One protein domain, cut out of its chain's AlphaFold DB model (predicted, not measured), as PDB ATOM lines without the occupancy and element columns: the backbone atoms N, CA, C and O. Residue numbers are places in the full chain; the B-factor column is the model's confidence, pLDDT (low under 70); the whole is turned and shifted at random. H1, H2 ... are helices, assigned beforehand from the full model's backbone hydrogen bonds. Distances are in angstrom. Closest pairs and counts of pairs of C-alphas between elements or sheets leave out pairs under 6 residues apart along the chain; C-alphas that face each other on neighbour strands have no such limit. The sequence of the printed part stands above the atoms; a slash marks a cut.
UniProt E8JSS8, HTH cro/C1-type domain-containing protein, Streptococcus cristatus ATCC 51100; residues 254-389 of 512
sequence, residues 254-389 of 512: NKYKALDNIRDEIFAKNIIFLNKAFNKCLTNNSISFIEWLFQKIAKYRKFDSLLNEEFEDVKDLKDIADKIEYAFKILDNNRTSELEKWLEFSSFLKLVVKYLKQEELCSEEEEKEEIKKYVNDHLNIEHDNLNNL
ATOM      1  N   ASN A 254     136.550 143.337 141.063       61.25
ATOM      2  CA  ASN A 254     137.169 142.449 142.043       61.25
ATOM      3  C   ASN A 254     137.548 143.235 143.314       61.25
ATOM      4  O   ASN A 254     137.766 144.451 143.289       61.25
ATOM      5  N   LYS A 255     137.678 142.508 144.427       60.59
ATOM      6  CA  LYS A 255     138.056 143.044 145.742       60.59
ATOM      7  C   LYS A 255     139.320 143.914 145.706       60.59
ATOM      8  O   LYS A 255     139.368 144.939 146.375       60.59
ATOM      9  N   TYR A 256     140.326 143.528 144.919       61.84
ATOM     10  CA  TYR A 256     141.590 144.261 144.800       61.84
ATOM     11  C   TYR A 256     141.403 145.626 144.143       61.84
ATOM     12  O   TYR A 256     141.914 146.619 144.636       61.84
ATOM     13  N   LYS A 257     140.580 145.698 143.100       65.12
ATOM     14  CA  LYS A 257     140.301 146.933 142.374       65.12
ATOM     15  C   LYS A 257     139.458 147.913 143.187       65.12
ATOM     16  O   LYS A 257     139.678 149.116 143.125       65.12
ATOM     17  N   ALA A 258     138.522 147.404 143.987       64.06
ATOM     18  CA  ALA A 258     137.804 148.231 144.952       64.06
ATOM     19  C   ALA A 258     138.736 148.754 146.056       64.06
ATOM     20  O   ALA A 258     138.645 149.922 146.420       64.06
ATOM     21  N   LEU A 259     139.660 147.920 146.548       66.75
ATOM     22  CA  LEU A 259     140.695 148.350 147.491       66.75
ATOM     23  C   LEU A 259     141.614 149.417 146.896       66.75
ATOM     24  O   LEU A 259     141.927 150.380 147.592       66.75
ATOM     25  N   ASP A 260     142.000 149.277 145.630       70.62
ATOM     26  CA  ASP A 260     142.793 150.276 144.915       70.62
ATOM     27  C   ASP A 260     142.023 151.601 144.803       70.62
ATOM     28  O   ASP A 260     142.540 152.629 145.218       70.62
ATOM     29  N   ASN A 261     140.744 151.584 144.415       72.31
ATOM     30  CA  ASN A 261     139.935 152.809 144.344       72.31
ATOM     31  C   ASN A 261     139.793 153.526 145.703       72.31
ATOM     32  O   ASN A 261     139.949 154.743 145.785       72.31
ATOM     33  N   ILE A 262     139.513 152.787 146.788       74.50
ATOM     34  CA  ILE A 262     139.442 153.362 148.148       74.50
ATOM     35  C   ILE A 262     140.789 153.969 148.529       74.50
ATOM     36  O   ILE A 262     140.861 155.047 149.121       74.50
ATOM     37  N   ARG A 263     141.866 153.247 148.221       77.06
ATOM     38  CA  ARG A 263     143.231 153.666 148.501       77.06
ATOM     39  C   ARG A 263     143.544 154.973 147.764       77.06
ATOM     40  O   ARG A 263     144.023 155.911 148.404       77.06
ATOM     41  N   ASP A 264     143.212 155.064 146.483       76.38
ATOM     42  CA  ASP A 264     143.403 156.252 145.649       76.38
ATOM     43  C   ASP A 264     142.641 157.456 146.219       76.38
ATOM     44  O   ASP A 264     143.196 158.551 146.359       76.38
ATOM     45  N   GLU A 265     141.396 157.249 146.652       78.06
ATOM     46  CA  GLU A 265     140.570 158.306 147.230       78.06
ATOM     47  C   GLU A 265     141.108 158.802 148.581       78.06
ATOM     48  O   GLU A 265     141.236 160.012 148.802       78.06
ATOM     49  N   ILE A 266     141.514 157.893 149.471       81.31
ATOM     50  CA  ILE A 266     142.165 158.233 150.746       81.31
ATOM     51  C   ILE A 266     143.427 159.065 150.507       81.31
ATOM     52  O   ILE A 266     143.672 160.062 151.198       81.31
ATOM     53  N   PHE A 267     144.232 158.688 149.516       80.56
ATOM     54  CA  PHE A 267     145.463 159.396 149.189       80.56
ATOM     55  C   PHE A 267     145.211 160.768 148.565       80.56
ATOM     56  O   PHE A 267     145.870 161.740 148.957       80.56
ATOM     57  N   ALA A 268     144.221 160.893 147.683       80.50
ATOM     58  CA  ALA A 268     143.776 162.183 147.167       80.50
ATOM     59  C   ALA A 268     143.310 163.114 148.300       80.50
ATOM     60  O   ALA A 268     143.737 164.273 148.373       80.50
ATOM     61  N   LYS A 269     142.502 162.617 149.248       85.62
ATOM     62  CA  LYS A 269     142.032 163.420 150.393       85.62
ATOM     63  C   LYS A 269     143.169 163.822 151.336       85.62
ATOM     64  O   LYS A 269     143.169 164.950 151.831       85.62
ATOM     65  N   ASN A 270     144.178 162.971 151.531       87.38
ATOM     66  CA  ASN A 270     145.388 163.336 152.275       87.38
ATOM     67  C   ASN A 270     146.135 164.515 151.618       87.38
ATOM     68  O   ASN A 270     146.544 165.452 152.304       87.38
ATOM     69  N   ILE A 271     146.262 164.534 150.286       86.44
ATOM     70  CA  ILE A 271     146.875 165.657 149.551       86.44
ATOM     71  C   ILE A 271     146.066 166.949 149.736       86.44
ATOM     72  O   ILE A 271     146.645 168.009 149.994       86.44
ATOM     73  N   ILE A 272     144.734 166.868 149.667       87.75
ATOM     74  CA  ILE A 272     143.841 168.013 149.905       87.75
ATOM     75  C   ILE A 272     144.014 168.548 151.331       87.75
ATOM     76  O   ILE A 272     144.141 169.764 151.517       87.75
ATOM     77  N   PHE A 273     144.055 167.664 152.333       88.62
ATOM     78  CA  PHE A 273     144.327 168.040 153.721       88.62
ATOM     79  C   PHE A 273     145.656 168.790 153.839       88.62
ATOM     80  O   PHE A 273     145.681 169.905 154.368       88.62
ATOM     81  N   LEU A 274     146.744 168.217 153.310       88.75
ATOM     82  CA  LEU A 274     148.077 168.816 153.370       88.75
ATOM     83  C   LEU A 274     148.103 170.199 152.713       88.75
ATOM     84  O   LEU A 274     148.684 171.118 153.285       88.75
ATOM     85  N   ASN A 275     147.434 170.387 151.572       87.94
ATOM     86  CA  ASN A 275     147.342 171.696 150.923       87.94
ATOM     87  C   ASN A 275     146.595 172.714 151.790       87.94
ATOM     88  O   ASN A 275     147.066 173.835 151.995       87.94
ATOM     89  N   LYS A 276     145.434 172.337 152.338       88.00
ATOM     90  CA  LYS A 276     144.653 173.239 153.197       88.00
ATOM     91  C   LYS A 276     145.408 173.592 154.480       88.00
ATOM     92  O   LYS A 276     145.420 174.756 154.875       88.00
ATOM     93  N   ALA A 277     146.067 172.619 155.107       88.19
ATOM     94  CA  ALA A 277     146.898 172.841 156.285       88.19
ATOM     95  C   ALA A 277     148.123 173.712 155.958       88.19
ATOM     96  O   ALA A 277     148.411 174.652 156.700       88.19
ATOM     97  N   PHE A 278     148.793 173.475 154.827       88.06
ATOM     98  CA  PHE A 278     149.917 174.284 154.350       88.06
ATOM     99  C   PHE A 278     149.506 175.747 154.169       88.06
ATOM    100  O   PHE A 278     150.112 176.634 154.764       88.06
ATOM    101  N   ASN A 279     148.423 175.996 153.430       85.50
ATOM    102  CA  ASN A 279     147.932 177.353 153.179       85.50
ATOM    103  C   ASN A 279     147.493 178.072 154.458       85.50
ATOM    104  O   ASN A 279     147.449 179.296 154.481       85.50
ATOM    105  N   LYS A 280     147.173 177.333 155.522       84.12
ATOM    106  CA  LYS A 280     146.738 177.891 156.805       84.12
ATOM    107  C   LYS A 280     147.889 178.162 157.771       84.12
ATOM    108  O   LYS A 280     147.868 179.175 158.461       84.12
ATOM    109  N   CYS A 281     148.869 177.264 157.843       81.00
ATOM    110  CA  CYS A 281     149.986 177.345 158.791       81.00
ATOM    111  C   CYS A 281     151.202 178.079 158.220       81.00
ATOM    112  O   CYS A 281     151.975 178.668 158.968       81.00
ATOM    113  N   LEU A 282     151.389 178.047 156.902       75.94
ATOM    114  CA  LEU A 282     152.614 178.489 156.237       75.94
ATOM    115  C   LEU A 282     152.361 179.657 155.273       75.94
ATOM    116  O   LEU A 282     153.043 179.792 154.261       75.94
ATOM    117  N   THR A 283     151.422 180.548 155.614       59.38
ATOM    118  CA  THR A 283     151.002 181.711 154.800       59.38
ATOM    119  C   THR A 283     152.136 182.669 154.408       59.38
ATOM    120  O   THR A 283     151.968 183.454 153.483       59.38
ATOM    121  N   ASN A 284     153.278 182.620 155.104       60.38
ATOM    122  CA  ASN A 284     154.439 183.492 154.879       60.38
ATOM    123  C   ASN A 284     155.616 182.788 154.177       60.38
ATOM    124  O   ASN A 284     156.702 183.364 154.091       60.38
ATOM    125  N   ASN A 285     155.445 181.548 153.711       61.34
ATOM    126  CA  ASN A 285     156.501 180.849 152.985       61.34
ATOM    127  C   ASN A 285     156.674 181.417 151.570       61.34
ATOM    128  O   ASN A 285     155.707 181.653 150.853       61.34
ATOM    129  N   SER A 286     157.928 181.577 151.144       71.94
ATOM    130  CA  SER A 286     158.300 181.985 149.780       71.94
ATOM    131  C   SER A 286     158.155 180.868 148.739       71.94
ATOM    132  O   SER A 286     158.498 181.079 147.578       71.94
ATOM    133  N   ILE A 287     157.695 179.686 149.154       83.06
ATOM    134  CA  ILE A 287     157.546 178.492 148.318       83.06
ATOM    135  C   ILE A 287     156.072 178.110 148.208       83.06
ATOM    136  O   ILE A 287     155.317 178.226 149.173       83.06
ATOM    137  N   SER A 288     155.666 177.637 147.035       86.62
ATOM    138  CA  SER A 288     154.324 177.096 146.802       86.62
ATOM    139  C   SER A 288     154.116 175.752 147.516       86.62
ATOM    140  O   SER A 288     155.080 175.055 147.842       86.62
ATOM    141  N   PHE A 289     152.855 175.343 147.716       86.50
ATOM    142  CA  PHE A 289     152.525 174.024 148.278       86.50
ATOM    143  C   PHE A 289     153.193 172.881 147.501       86.50
ATOM    144  O   PHE A 289     153.738 171.961 148.099       86.50
ATOM    145  N   ILE A 290     153.199 172.969 146.169       84.19
ATOM    146  CA  ILE A 290     153.786 171.956 145.286       84.19
ATOM    147  C   ILE A 290     155.303 171.875 145.494       84.19
ATOM    148  O   ILE A 290     155.855 170.785 145.615       84.19
ATOM    149  N   GLU A 291     155.982 173.019 145.603       84.88
ATOM    150  CA  GLU A 291     157.423 173.062 145.881       84.88
ATOM    151  C   GLU A 291     157.757 172.537 147.276       84.88
ATOM    152  O   GLU A 291     158.726 171.794 147.439       84.88
ATOM    153  N   TRP A 292     156.941 172.876 148.274       88.12
ATOM    154  CA  TRP A 292     157.067 172.327 149.619       88.12
ATOM    155  C   TRP A 292     156.885 170.806 149.622       88.12
ATOM    156  O   TRP A 292     157.723 170.088 150.171       88.12
ATOM    157  N   LEU A 293     155.836 170.304 148.969       84.88
ATOM    158  CA  LEU A 293     155.523 168.881 148.909       84.88
ATOM    159  C   LEU A 293     156.644 168.102 148.212       84.88
ATOM    160  O   LEU A 293     157.098 167.089 148.740       84.88
ATOM    161  N   PHE A 294     157.162 168.622 147.096       81.25
ATOM    162  CA  PHE A 294     158.291 168.035 146.374       81.25
ATOM    163  C   PHE A 294     159.553 167.937 147.250       81.25
ATOM    164  O   PHE A 294     160.173 166.878 147.344       81.25
ATOM    165  N   GLN A 295     159.899 169.005 147.980       82.50
ATOM    166  CA  GLN A 295     161.034 168.993 148.916       82.50
ATOM    167  C   GLN A 295     160.853 167.963 150.038       82.50
ATOM    168  O   GLN A 295     161.815 167.301 150.446       82.50
ATOM    169  N   LYS A 296     159.626 167.814 150.551       81.88
ATOM    170  CA  LYS A 296     159.307 166.795 151.556       81.88
ATOM    171  C   LYS A 296     159.445 165.390 150.972       81.88
ATOM    172  O   LYS A 296     160.158 164.582 151.563       81.88
ATOM    173  N   ILE A 297     158.858 165.114 149.811       75.81
ATOM    174  CA  ILE A 297     158.950 163.822 149.108       75.81
ATOM    175  C   ILE A 297     160.417 163.416 148.900       75.81
ATOM    176  O   ILE A 297     160.818 162.327 149.319       75.81
ATOM    177  N   ALA A 298     161.246 164.320 148.371       75.69
ATOM    178  CA  ALA A 298     162.671 164.081 148.136       75.69
ATOM    179  C   ALA A 298     163.452 163.756 149.426       75.69
ATOM    180  O   ALA A 298     164.405 162.973 149.415       75.69
ATOM    181  N   LYS A 299     163.047 164.326 150.569       76.06
ATOM    182  CA  LYS A 299     163.628 164.007 151.882       76.06
ATOM    183  C   LYS A 299     163.245 162.600 152.352       76.06
ATOM    184  O   LYS A 299     164.091 161.921 152.930       76.06
ATOM    185  N   TYR A 300     162.005 162.166 152.122       68.94
ATOM    186  CA  TYR A 300     161.493 160.873 152.597       68.94
ATOM    187  C   TYR A 300     161.923 159.687 151.731       68.94
ATOM    188  O   TYR A 300     162.193 158.620 152.280       68.94
ATOM    189  N   ARG A 301     162.094 159.870 150.416       66.50
ATOM    190  CA  ARG A 301     162.622 158.824 149.517       66.50
ATOM    191  C   ARG A 301     164.037 158.358 149.882       66.50
ATOM    192  O   ARG A 301     164.383 157.209 149.648       66.50
ATOM    193  N   LYS A 302     164.835 159.205 150.545       65.19
ATOM    194  CA  LYS A 302     166.168 158.836 151.068       65.19
ATOM    195  C   LYS A 302     166.128 157.774 152.180       65.19
ATOM    196  O   LYS A 302     167.170 157.223 152.515       65.19
ATOM    197  N   PHE A 303     164.953 157.488 152.745       56.16
ATOM    198  CA  PHE A 303     164.736 156.509 153.819       56.16
ATOM    199  C   PHE A 303     163.898 155.312 153.340       56.16
ATOM    200  O   PHE A 303     163.021 154.827 154.055       56.16
ATOM    201  N   ASP A 304     164.184 154.855 152.119       54.25
ATOM    202  CA  ASP A 304     163.395 153.907 151.320       54.25
ATOM    203  C   ASP A 304     162.980 152.616 152.054       54.25
ATOM    204  O   ASP A 304     161.900 152.080 151.825       54.25
ATOM    205  N   SER A 305     163.773 152.162 153.032       53.38
ATOM    206  CA  SER A 305     163.485 150.967 153.840       53.38
ATOM    207  C   SER A 305     162.233 151.062 154.728       53.38
ATOM    208  O   SER A 305     161.751 150.037 155.201       53.38
ATOM    209  N   LEU A 306     161.693 152.264 154.961       48.28
ATOM    210  CA  LEU A 306     160.517 152.521 155.809       48.28
ATOM    211  C   LEU A 306     159.214 152.757 155.016       48.28
ATOM    212  O   LEU A 306     158.210 153.150 155.623       48.28
ATOM    213  N   LEU A 307     159.245 152.594 153.686       50.44
ATOM    214  CA  LEU A 307     158.100 152.770 152.774       50.44
ATOM    215  C   LEU A 307     157.390 151.447 152.421       50.44
ATOM    216  O   LEU A 307     156.338 151.483 151.788       50.44
ATOM    217  N   ASN A 308     157.928 150.307 152.869       50.03
ATOM    218  CA  ASN A 308     157.417 148.960 152.581       50.03
ATOM    219  C   ASN A 308     156.281 148.497 153.513       50.03
ATOM    220  O   ASN A 308     155.975 147.312 153.543       50.03
ATOM    221  N   GLU A 309     155.654 149.384 154.293       54.41
ATOM    222  CA  GLU A 309     154.393 149.029 154.961       54.41
ATOM    223  C   GLU A 309     153.323 148.867 153.875       54.41
ATOM    224  O   GLU A 309     152.856 149.841 153.277       54.41
ATOM    225  N   GLU A 310     153.024 147.620 153.529       56.44
ATOM    226  CA  GLU A 310     151.963 147.231 152.610       56.44
ATOM    227  C   GLU A 310     150.601 147.516 153.258       56.44
ATOM    228  O   GLU A 310     150.298 147.016 154.330       56.44
ATOM    229  N   PHE A 311     149.795 148.376 152.619       62.16
ATOM    230  CA  PHE A 311     148.413 148.641 153.034       62.16
ATOM    231  C   PHE A 311     147.534 147.662 152.265       62.16
ATOM    232  O   PHE A 311     146.886 148.023 151.275       62.16
ATOM    233  N   GLU A 312     147.678 146.394 152.626       58.00
ATOM    234  CA  GLU A 312     147.052 145.272 151.931       58.00
ATOM    235  C   GLU A 312     145.622 145.034 152.391       58.00
ATOM    236  O   GLU A 312     144.795 144.586 151.596       58.00
ATOM    237  N   ASP A 313     145.315 145.369 153.646       66.44
ATOM    238  CA  ASP A 313     144.007 145.121 154.223       66.44
ATOM    239  C   ASP A 313     143.196 146.400 154.495       66.44
ATOM    240  O   ASP A 313     143.652 147.545 154.486       66.44
ATOM    241  N   VAL A 314     141.907 146.168 154.694       69.25
ATOM    242  CA  VAL A 314     140.870 147.185 154.882       69.25
ATOM    243  C   VAL A 314     141.045 147.910 156.203       69.25
ATOM    244  O   VAL A 314     140.696 149.084 156.322       69.25
ATOM    245  N   LYS A 315     141.537 147.192 157.211       74.38
ATOM    246  CA  LYS A 315     141.703 147.715 158.557       74.38
ATOM    247  C   LYS A 315     142.791 148.779 158.549       74.38
ATOM    248  O   LYS A 315     142.573 149.853 159.105       74.38
ATOM    249  N   ASP A 316     143.883 148.533 157.837       76.06
ATOM    250  CA  ASP A 316     144.952 149.504 157.648       76.06
ATOM    251  C   ASP A 316     144.454 150.758 156.913       76.06
ATOM    252  O   ASP A 316     144.718 151.884 157.346       76.06
ATOM    253  N   LEU A 317     143.678 150.586 155.834       76.75
ATOM    254  CA  LEU A 317     143.079 151.711 155.102       76.75
ATOM    255  C   LEU A 317     142.100 152.510 155.971       76.75
ATOM    256  O   LEU A 317     142.104 153.742 155.926       76.75
ATOM    257  N   LYS A 318     141.297 151.836 156.797       79.31
ATOM    258  CA  LYS A 318     140.354 152.485 157.713       79.31
ATOM    259  C   LYS A 318     141.073 153.269 158.808       79.31
ATOM    260  O   LYS A 318     140.742 154.427 159.044       79.31
ATOM    261  N   ASP A 319     142.109 152.686 159.407       80.94
ATOM    262  CA  ASP A 319     142.944 153.362 160.402       80.94
ATOM    263  C   ASP A 319     143.619 154.616 159.818       80.94
ATOM    264  O   ASP A 319     143.832 155.608 160.525       80.94
ATOM    265  N   ILE A 320     143.974 154.598 158.530       81.44
ATOM    266  CA  ILE A 320     144.490 155.773 157.817       81.44
ATOM    267  C   ILE A 320     143.386 156.810 157.590       81.44
ATOM    268  O   ILE A 320     143.601 157.990 157.881       81.44
ATOM    269  N   ALA A 321     142.225 156.389 157.094       84.00
ATOM    270  CA  ALA A 321     141.090 157.269 156.846       84.00
ATOM    271  C   ALA A 321     140.655 158.006 158.122       84.00
ATOM    272  O   ALA A 321     140.530 159.230 158.111       84.00
ATOM    273  N   ASP A 322     140.549 157.298 159.249       84.06
ATOM    274  CA  ASP A 322     140.206 157.884 160.548       84.06
ATOM    275  C   ASP A 322     141.233 158.926 161.016       84.06
ATOM    276  O   ASP A 322     140.867 159.969 161.573       84.06
ATOM    277  N   LYS A 323     142.528 158.695 160.761       86.06
ATOM    278  CA  LYS A 323     143.585 159.676 161.062       86.06
ATOM    279  C   LYS A 323     143.444 160.935 160.210       86.06
ATOM    280  O   LYS A 323     143.621 162.032 160.741       86.06
ATOM    281  N   ILE A 324     143.129 160.797 158.922       86.38
ATOM    282  CA  ILE A 324     142.921 161.936 158.016       86.38
ATOM    283  C   ILE A 324     141.669 162.720 158.428       86.38
ATOM    284  O   ILE A 324     141.731 163.942 158.545       86.38
ATOM    285  N   GLU A 325     140.566 162.042 158.753       87.94
ATOM    286  CA  GLU A 325     139.343 162.689 159.254       87.94
ATOM    287  C   GLU A 325     139.579 163.453 160.554       87.94
ATOM    288  O   GLU A 325     139.119 164.584 160.738       87.94
ATOM    289  N   TYR A 326     140.337 162.864 161.476       87.19
ATOM    290  CA  TYR A 326     140.730 163.559 162.692       87.19
ATOM    291  C   TYR A 326     141.584 164.800 162.387       87.19
ATOM    292  O   TYR A 326     141.387 165.852 163.003       87.19
ATOM    293  N   ALA A 327     142.478 164.720 161.403       85.06
ATOM    294  CA  ALA A 327     143.284 165.855 160.970       85.06
ATOM    295  C   ALA A 327     142.426 166.976 160.342       85.06
ATOM    296  O   ALA A 327     142.634 168.150 160.663       85.06
ATOM    297  N   PHE A 328     141.398 166.642 159.553       85.94
ATOM    298  CA  PHE A 328     140.404 167.611 159.067       85.94
ATOM    299  C   PHE A 328     139.623 168.272 160.209       85.94
ATOM    300  O   PHE A 328     139.485 169.494 160.227       85.94
ATOM    301  N   LYS A 329     139.222 167.525 161.245       86.12
ATOM    302  CA  LYS A 329     138.596 168.124 162.442       86.12
ATOM    303  C   LYS A 329     139.518 169.123 163.141       86.12
ATOM    304  O   LYS A 329     139.054 170.142 163.653       86.12
ATOM    305  N   ILE A 330     140.821 168.854 163.209       83.69
ATOM    306  CA  ILE A 330     141.805 169.800 163.766       83.69
ATOM    307  C   ILE A 330     141.909 171.047 162.879       83.69
ATOM    308  O   ILE A 330     141.974 172.167 163.402       83.69
ATOM    309  N   LEU A 331     141.891 170.858 161.556       83.94
ATOM    310  CA  LEU A 331     141.910 171.937 160.573       83.94
ATOM    311  C   LEU A 331     140.712 172.869 160.756       83.94
ATOM    312  O   LEU A 331     140.913 174.083 160.845       83.94
ATOM    313  N   ASP A 332     139.508 172.324 160.895       82.94
ATOM    314  CA  ASP A 332     138.275 173.094 161.099       82.94
ATOM    315  C   ASP A 332     138.268 173.831 162.443       82.94
ATOM    316  O   ASP A 332     137.862 174.990 162.532       82.94
ATOM    317  N   ASN A 333     138.820 173.206 163.485       81.94
ATOM    318  CA  ASN A 333     138.925 173.782 164.827       81.94
ATOM    319  C   ASN A 333     140.036 174.843 164.984       81.94
ATOM    320  O   ASN A 333     140.283 175.299 166.101       81.94
ATOM    321  N   ASN A 334     140.714 175.249 163.903       75.69
ATOM    322  CA  ASN A 334     141.749 176.298 163.893       75.69
ATOM    323  C   ASN A 334     142.927 176.064 164.867       75.69
ATOM    324  O   ASN A 334     143.517 177.020 165.374       75.69
ATOM    325  N   ARG A 335     143.312 174.811 165.134       74.94
ATOM    326  CA  ARG A 335     144.420 174.497 166.058       74.94
ATOM    327  C   ARG A 335     145.782 174.523 165.353       74.94
ATOM    328  O   ARG A 335     146.388 173.484 165.106       74.94
ATOM    329  N   THR A 336     146.279 175.717 165.035       74.81
ATOM    330  CA  THR A 336     147.477 175.941 164.195       74.81
ATOM    331  C   THR A 336     148.735 175.198 164.670       74.81
ATOM    332  O   THR A 336     149.426 174.596 163.856       74.81
ATOM    333  N   SER A 337     149.006 175.164 165.979       75.19
ATOM    334  CA  SER A 337     150.187 174.485 166.543       75.19
ATOM    335  C   SER A 337     150.107 172.954 166.497       75.19
ATOM    336  O   SER A 337     151.132 172.271 166.529       75.19
ATOM    337  N   GLU A 338     148.897 172.393 166.436       79.19
ATOM    338  CA  GLU A 338     148.694 170.966 166.190       79.19
ATOM    339  C   GLU A 338     148.868 170.671 164.697       79.19
ATOM    340  O   GLU A 338     149.576 169.728 164.353       79.19
ATOM    341  N   LEU A 339     148.312 171.505 163.811       80.88
ATOM    342  CA  LEU A 339     148.406 171.352 162.352       80.88
ATOM    343  C   LEU A 339     149.845 171.354 161.824       80.88
ATOM    344  O   LEU A 339     150.172 170.548 160.956       80.88
ATOM    345  N   GLU A 340     150.723 172.190 162.377       80.38
ATOM    346  CA  GLU A 340     152.150 172.191 162.023       80.38
ATOM    347  C   GLU A 340     152.816 170.831 162.288       80.38
ATOM    348  O   GLU A 340     153.636 170.372 161.494       80.38
ATOM    349  N   LYS A 341     152.420 170.134 163.362       81.75
ATOM    350  CA  LYS A 341     152.923 168.782 163.658       81.75
ATOM    351  C   LYS A 341     152.404 167.754 162.658       81.75
ATOM    352  O   LYS A 341     153.138 166.829 162.321       81.75
ATOM    353  N   TRP A 342     151.171 167.921 162.179       80.31
ATOM    354  CA  TRP A 342     150.571 167.055 161.160       80.31
ATOM    355  C   TRP A 342     151.212 167.234 159.780       80.31
ATOM    356  O   TRP A 342     151.419 166.247 159.080       80.31
ATOM    357  N   LEU A 343     151.605 168.459 159.419       80.75
ATOM    358  CA  LEU A 343     152.366 168.740 158.192       80.75
ATOM    359  C   LEU A 343     153.754 168.084 158.186       80.75
ATOM    360  O   LEU A 343     154.276 167.756 157.124       80.75
ATOM    361  N   GLU A 344     154.354 167.879 159.359       77.81
ATOM    362  CA  GLU A 344     155.624 167.157 159.520       77.81
ATOM    363  C   GLU A 344     155.427 165.663 159.827       77.81
ATOM    364  O   GLU A 344     156.405 164.929 160.014       77.81
ATOM    365  N   PHE A 345     154.179 165.186 159.884       77.75
ATOM    366  CA  PHE A 345     153.882 163.822 160.290       77.75
ATOM    367  C   PHE A 345     154.274 162.842 159.188       77.75
ATOM    368  O   PHE A 345     153.679 162.788 158.110       77.75
ATOM    369  N   SER A 346     155.313 162.057 159.477       71.69
ATOM    370  CA  SER A 346     155.952 161.191 158.486       71.69
ATOM    371  C   SER A 346     154.988 160.224 157.803       71.69
ATOM    372  O   SER A 346     155.169 159.965 156.622       71.69
ATOM    373  N   SER A 347     153.942 159.734 158.478       74.94
ATOM    374  CA  SER A 347     152.990 158.813 157.852       74.94
ATOM    375  C   SER A 347     152.202 159.473 156.720       74.94
ATOM    376  O   SER A 347     152.092 158.878 155.661       74.94
ATOM    377  N   PHE A 348     151.725 160.713 156.867       78.38
ATOM    378  CA  PHE A 348     150.981 161.394 155.798       78.38
ATOM    379  C   PHE A 348     151.845 161.681 154.574       78.38
ATOM    380  O   PHE A 348     151.400 161.484 153.446       78.38
ATOM    381  N   LEU A 349     153.099 162.074 154.792       77.75
ATOM    382  CA  LEU A 349     154.042 162.293 153.697       77.75
ATOM    383  C   LEU A 349     154.464 160.971 153.041       77.75
ATOM    384  O   LEU A 349     154.567 160.913 151.821       77.75
ATOM    385  N   LYS A 350     154.629 159.888 153.813       75.50
ATOM    386  CA  LYS A 350     154.886 158.539 153.279       75.50
ATOM    387  C   LYS A 350     153.749 158.033 152.387       75.50
ATOM    388  O   LYS A 350     154.042 157.453 151.346       75.50
ATOM    389  N   LEU A 351     152.486 158.268 152.756       74.69
ATOM    390  CA  LEU A 351     151.328 157.871 151.939       74.69
ATOM    391  C   LEU A 351     151.362 158.554 150.566       74.69
ATOM    392  O   LEU A 351     151.213 157.892 149.544       74.69
ATOM    393  N   VAL A 352     151.651 159.860 150.544       77.00
ATOM    394  CA  VAL A 352     151.792 160.626 149.296       77.00
ATOM    395  C   VAL A 352     152.954 160.096 148.449       77.00
ATOM    396  O   VAL A 352     152.794 159.882 147.252       77.00
ATOM    397  N   VAL A 353     154.110 159.825 149.066       73.75
ATOM    398  CA  VAL A 353     155.284 159.261 148.373       73.75
ATOM    399  C   VAL A 353     154.977 157.896 147.758       73.75
ATOM    400  O   VAL A 353     155.424 157.636 146.646       73.75
ATOM    401  N   LYS A 354     154.257 157.024 148.475       71.12
ATOM    402  CA  LYS A 354     153.917 155.668 148.023       71.12
ATOM    403  C   LYS A 354     152.960 155.690 146.834       71.12
ATOM    404  O   LYS A 354     153.145 154.928 145.895       71.12
ATOM    405  N   TYR A 355     151.971 156.572 146.871       69.69
ATOM    406  CA  TYR A 355     150.995 156.710 145.801       69.69
ATOM    407  C   TYR A 355     151.609 157.264 144.507       69.69
ATOM    408  O   TYR A 355     151.388 156.734 143.428       69.69
ATOM    409  N   LEU A 356     152.478 158.269 144.630       69.25
ATOM    410  CA  LEU A 356     153.178 158.883 143.497       69.25
ATOM    411  C   LEU A 356     154.352 158.039 142.960       69.25
ATOM    412  O   LEU A 356     155.102 158.507 142.112       69.25
ATOM    413  N   LYS A 357     154.583 156.830 143.489       62.34
ATOM    414  CA  LYS A 357     155.736 155.975 143.153       62.34
ATOM    415  C   LYS A 357     155.465 154.977 142.014       62.34
ATOM    416  O   LYS A 357     156.221 154.021 141.881       62.34
ATOM    417  N   GLN A 358     154.403 155.154 141.227       52.88
ATOM    418  CA  GLN A 358     153.959 154.114 140.290       52.88
ATOM    419  C   GLN A 358     154.669 154.069 138.926       52.88
ATOM    420  O   GLN A 358     154.499 153.073 138.231       52.88
ATOM    421  N   GLU A 359     155.533 155.021 138.561       50.00
ATOM    422  CA  GLU A 359     156.307 154.926 137.311       50.00
ATOM    423  C   GLU A 359     157.808 155.194 137.527       50.00
ATOM    424  O   GLU A 359     158.207 156.067 138.303       50.00
ATOM    425  N   GLU A 360     158.661 154.416 136.849       51.97
ATOM    426  CA  GLU A 360     160.099 154.688 136.729       51.97
ATOM    427  C   GLU A 360     160.296 155.949 135.873       51.97
ATOM    428  O   GLU A 360     160.486 155.887 134.660       51.97
ATOM    429  N   LEU A 361     160.213 157.115 136.509       56.25
ATOM    430  CA  LEU A 361     160.437 158.402 135.855       56.25
ATOM    431  C   LEU A 361     161.933 158.638 135.606       56.25
ATOM    432  O   LEU A 361     162.780 158.360 136.460       56.25
ATOM    433  N   CYS A 362     162.260 159.188 134.436       54.50
ATOM    434  CA  CYS A 362     163.637 159.342 133.962       54.50
ATOM    435  C   CYS A 362     164.354 160.603 134.495       54.50
ATOM    436  O   CYS A 362     165.587 160.654 134.432       54.50
ATOM    437  N   SER A 363     163.641 161.616 135.018       70.12
ATOM    438  CA  SER A 363     164.243 162.871 135.512       70.12
ATOM    439  C   SER A 363     163.456 163.582 136.637       70.12
ATOM    440  O   SER A 363     162.239 163.448 136.744       70.12
ATOM    441  N   GLU A 364     164.147 164.391 137.463       69.56
ATOM    442  CA  GLU A 364     163.535 165.186 138.555       69.56
ATOM    443  C   GLU A 364     162.522 166.240 138.053       69.56
ATOM    444  O   GLU A 364     161.596 166.607 138.779       69.56
ATOM    445  N   GLU A 365     162.691 166.751 136.827       74.12
ATOM    446  CA  GLU A 365     161.790 167.757 136.243       74.12
ATOM    447  C   GLU A 365     160.465 167.148 135.769       74.12
ATOM    448  O   GLU A 365     159.408 167.730 136.022       74.12
ATOM    449  N   GLU A 366     160.503 165.969 135.139       71.88
ATOM    450  CA  GLU A 366     159.303 165.236 134.706       71.88
ATOM    451  C   GLU A 366     158.426 164.861 135.906       71.88
ATOM    452  O   GLU A 366     157.216 165.090 135.894       71.88
ATOM    453  N   GLU A 367     159.049 164.404 136.991       70.75
ATOM    454  CA  GLU A 367     158.354 164.079 138.235       70.75
ATOM    455  C   GLU A 367     157.658 165.295 138.855       70.75
ATOM    456  O   GLU A 367     156.511 165.222 139.305       70.75
ATOM    457  N   LYS A 368     158.338 166.444 138.880       75.88
ATOM    458  CA  LYS A 368     157.760 167.664 139.446       75.88
ATOM    459  C   LYS A 368     156.525 168.121 138.662       75.88
ATOM    460  O   LYS A 368     155.564 168.590 139.277       75.88
ATOM    461  N   GLU A 369     156.531 167.995 137.335       79.12
ATOM    462  CA  GLU A 369     155.371 168.337 136.501       79.12
ATOM    463  C   GLU A 369     154.219 167.333 136.653       79.12
ATOM    464  O   GLU A 369     153.058 167.748 136.674       79.12
ATOM    465  N   GLU A 370     154.501 166.047 136.855       74.69
ATOM    466  CA  GLU A 370     153.462 165.043 137.102       74.69
ATOM    467  C   GLU A 370     152.770 165.245 138.454       74.69
ATOM    468  O   GLU A 370     151.539 165.307 138.524       74.69
ATOM    469  N   ILE A 371     153.546 165.477 139.519       75.50
ATOM    470  CA  ILE A 371     153.012 165.826 140.845       75.50
ATOM    471  C   ILE A 371     152.140 167.074 140.746       75.50
ATOM    472  O   ILE A 371     151.054 167.138 141.321       75.50
ATOM    473  N   LYS A 372     152.602 168.081 140.005       80.75
ATOM    474  CA  LYS A 372     151.873 169.331 139.808       80.75
ATOM    475  C   LYS A 372     150.560 169.114 139.065       80.75
ATOM    476  O   LYS A 372     149.546 169.659 139.493       80.75
ATOM    477  N   LYS A 373     150.563 168.322 137.991       79.94
ATOM    478  CA  LYS A 373     149.349 167.941 137.260       79.94
ATOM    479  C   LYS A 373     148.366 167.224 138.187       79.94
ATOM    480  O   LYS A 373     147.247 167.694 138.354       79.94
ATOM    481  N   TYR A 374     148.828 166.183 138.878       74.94
ATOM    482  CA  TYR A 374     147.998 165.388 139.778       74.94
ATOM    483  C   TYR A 374     147.373 166.223 140.899       74.94
ATOM    484  O   TYR A 374     146.166 166.162 141.137       74.94
ATOM    485  N   VAL A 375     148.185 167.034 141.585       76.31
ATOM    486  CA  VAL A 375     147.711 167.923 142.652       76.31
ATOM    487  C   VAL A 375     146.647 168.868 142.092       76.31
ATOM    488  O   VAL A 375     145.555 168.946 142.649       76.31
ATOM    489  N   ASN A 376     146.906 169.526 140.960       79.81
ATOM    490  CA  ASN A 376     145.946 170.454 140.357       79.81
ATOM    491  C   ASN A 376     144.612 169.789 139.983       79.81
ATOM    492  O   ASN A 376     143.567 170.413 140.175       79.81
ATOM    493  N   ASP A 377     144.634 168.538 139.520       76.12
ATOM    494  CA  ASP A 377     143.428 167.785 139.156       76.12
ATOM    495  C   ASP A 377     142.533 167.479 140.378       76.12
ATOM    496  O   ASP A 377     141.312 167.407 140.250       76.12
ATOM    497  N   HIS A 378     143.112 167.377 141.582       72.12
ATOM    498  CA  HIS A 378     142.397 166.949 142.796       72.12
ATOM    499  C   HIS A 378     142.102 168.078 143.798       72.12
ATOM    500  O   HIS A 378     141.243 167.923 144.666       72.12
ATOM    501  N   LEU A 379     142.765 169.235 143.698       72.25
ATOM    502  CA  LEU A 379     142.616 170.328 144.674       72.25
ATOM    503  C   LEU A 379     141.234 171.005 144.688       72.25
ATOM    504  O   LEU A 379     140.902 171.660 145.677       72.25
ATOM    505  N   ASN A 380     140.436 170.847 143.629       63.69
ATOM    506  CA  ASN A 380     139.096 171.436 143.520       63.69
ATOM    507  C   ASN A 380     137.976 170.539 144.080       63.69
ATOM    508  O   ASN A 380     136.809 170.921 144.021       63.69
ATOM    509  N   ILE A 381     138.305 169.356 144.602       68.25
ATOM    510  CA  ILE A 381     137.322 168.398 145.115       68.25
ATOM    511  C   ILE A 381     136.944 168.777 146.558       68.25
ATOM    512  O   ILE A 381     137.816 168.992 147.408       68.25
ATOM    513  N   GLU A 382     135.644 168.858 146.855       68.19
ATOM    514  CA  GLU A 382     135.158 169.085 148.222       68.19
ATOM    515  C   GLU A 382     135.529 167.913 149.153       68.19
ATOM    516  O   GLU A 382     135.720 166.770 148.729       68.19
ATOM    517  N   HIS A 383     135.722 168.206 150.445       69.19
ATOM    518  CA  HIS A 383     136.010 167.156 151.427       69.19
ATOM    519  C   HIS A 383     134.700 166.524 151.881       69.19
ATOM    520  O   HIS A 383     133.867 167.221 152.452       69.19
ATOM    521  N   ASP A 384     134.590 165.214 151.692       72.31
ATOM    522  CA  ASP A 384     133.511 164.388 152.220       72.31
ATOM    523  C   ASP A 384     134.109 163.403 153.224       72.31
ATOM    524  O   ASP A 384     135.280 163.037 153.114       72.31
ATOM    525  N   ASN A 385     133.308 162.975 154.202       75.88
ATOM    526  CA  ASN A 385     133.758 162.072 155.258       75.88
ATOM    527  C   ASN A 385     134.241 160.733 154.670       75.88
ATOM    528  O   ASN A 385     133.426 159.927 154.220       75.88
ATOM    529  N   LEU A 386     135.547 160.471 154.750       76.19
ATOM    530  CA  LEU A 386     136.216 159.256 154.283       76.19
ATOM    531  C   LEU A 386     135.646 157.984 154.907       76.19
ATOM    532  O   LEU A 386     135.709 156.924 154.292       76.19
ATOM    533  N   ASN A 387     135.047 158.061 156.099       68.62
ATOM    534  CA  ASN A 387     134.392 156.897 156.690       68.62
ATOM    535  C   ASN A 387     133.229 156.384 155.840       68.62
ATOM    536  O   ASN A 387     132.941 155.191 155.893       68.62
ATOM    537  N   ASN A 388     132.616 157.235 155.011       67.81
ATOM    538  CA  ASN A 388     131.571 156.822 154.082       67.81
ATOM    539  C   ASN A 388     132.081 155.827 153.033       67.81
ATOM    540  O   ASN A 388     131.314 154.961 152.622       67.81
ATOM    541  N   LEU A 389     133.373 155.876 152.685       66.88
ATOM    542  CA  LEU A 389     133.999 154.892 151.797       66.88
ATOM    543  C   LEU A 389     133.936 153.485 152.381       66.88
ATOM    544  O   LEU A 389     133.905 152.517 151.641       66.88
TER     545      LEU A 389
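AT A GLANCE: This is residues 254 to 389 of the 512 residues of the protein "HTH cro/C1-type domain-containing protein" of Streptococcus cristatus ATCC 51100 (UniProt E8JSS8). One long helix, H1, runs through the middle; H3 runs beside it, H4 folds back from H3, H5 crosses H1, and H2 packs on H5 and H6. The printed part, 136 residues with six named helices in the order H1 to H6, is all helix and compact, radius of gyration of the C-alphas 14.7 A, spans 46 by 40 by 29 A.

IN THESE COORDINATES: Find C-alpha 255 at (138.056, 143.044, 145.742); H1 runs 38.6 A to residue 281. Then come H2, residues 289 to 301, H3, 314 to 332, H4, 336 to 343, H5, 346 to 355, and H6, 364 to 378, ending at (142.397, 166.949, 142.796).

HOW THE PARTS SIT: Start at the hub, H1: it touches H3 at 22 degrees, a shallow tilt, C-alphas 266 and 321 closest, 6.3 A. H2 touches H6 with residues 290 to 294 alone, C-alphas 290 and 372 closest, 6.4 A. O i to N i+4 pairs are all within hydrogen-bond range except in H4, 3 of 4.

THE WHOLE: The printed part has no cut. The H2 to H3 link is long; pLDDT is under 70 in 40 residues, among them 300 to 314.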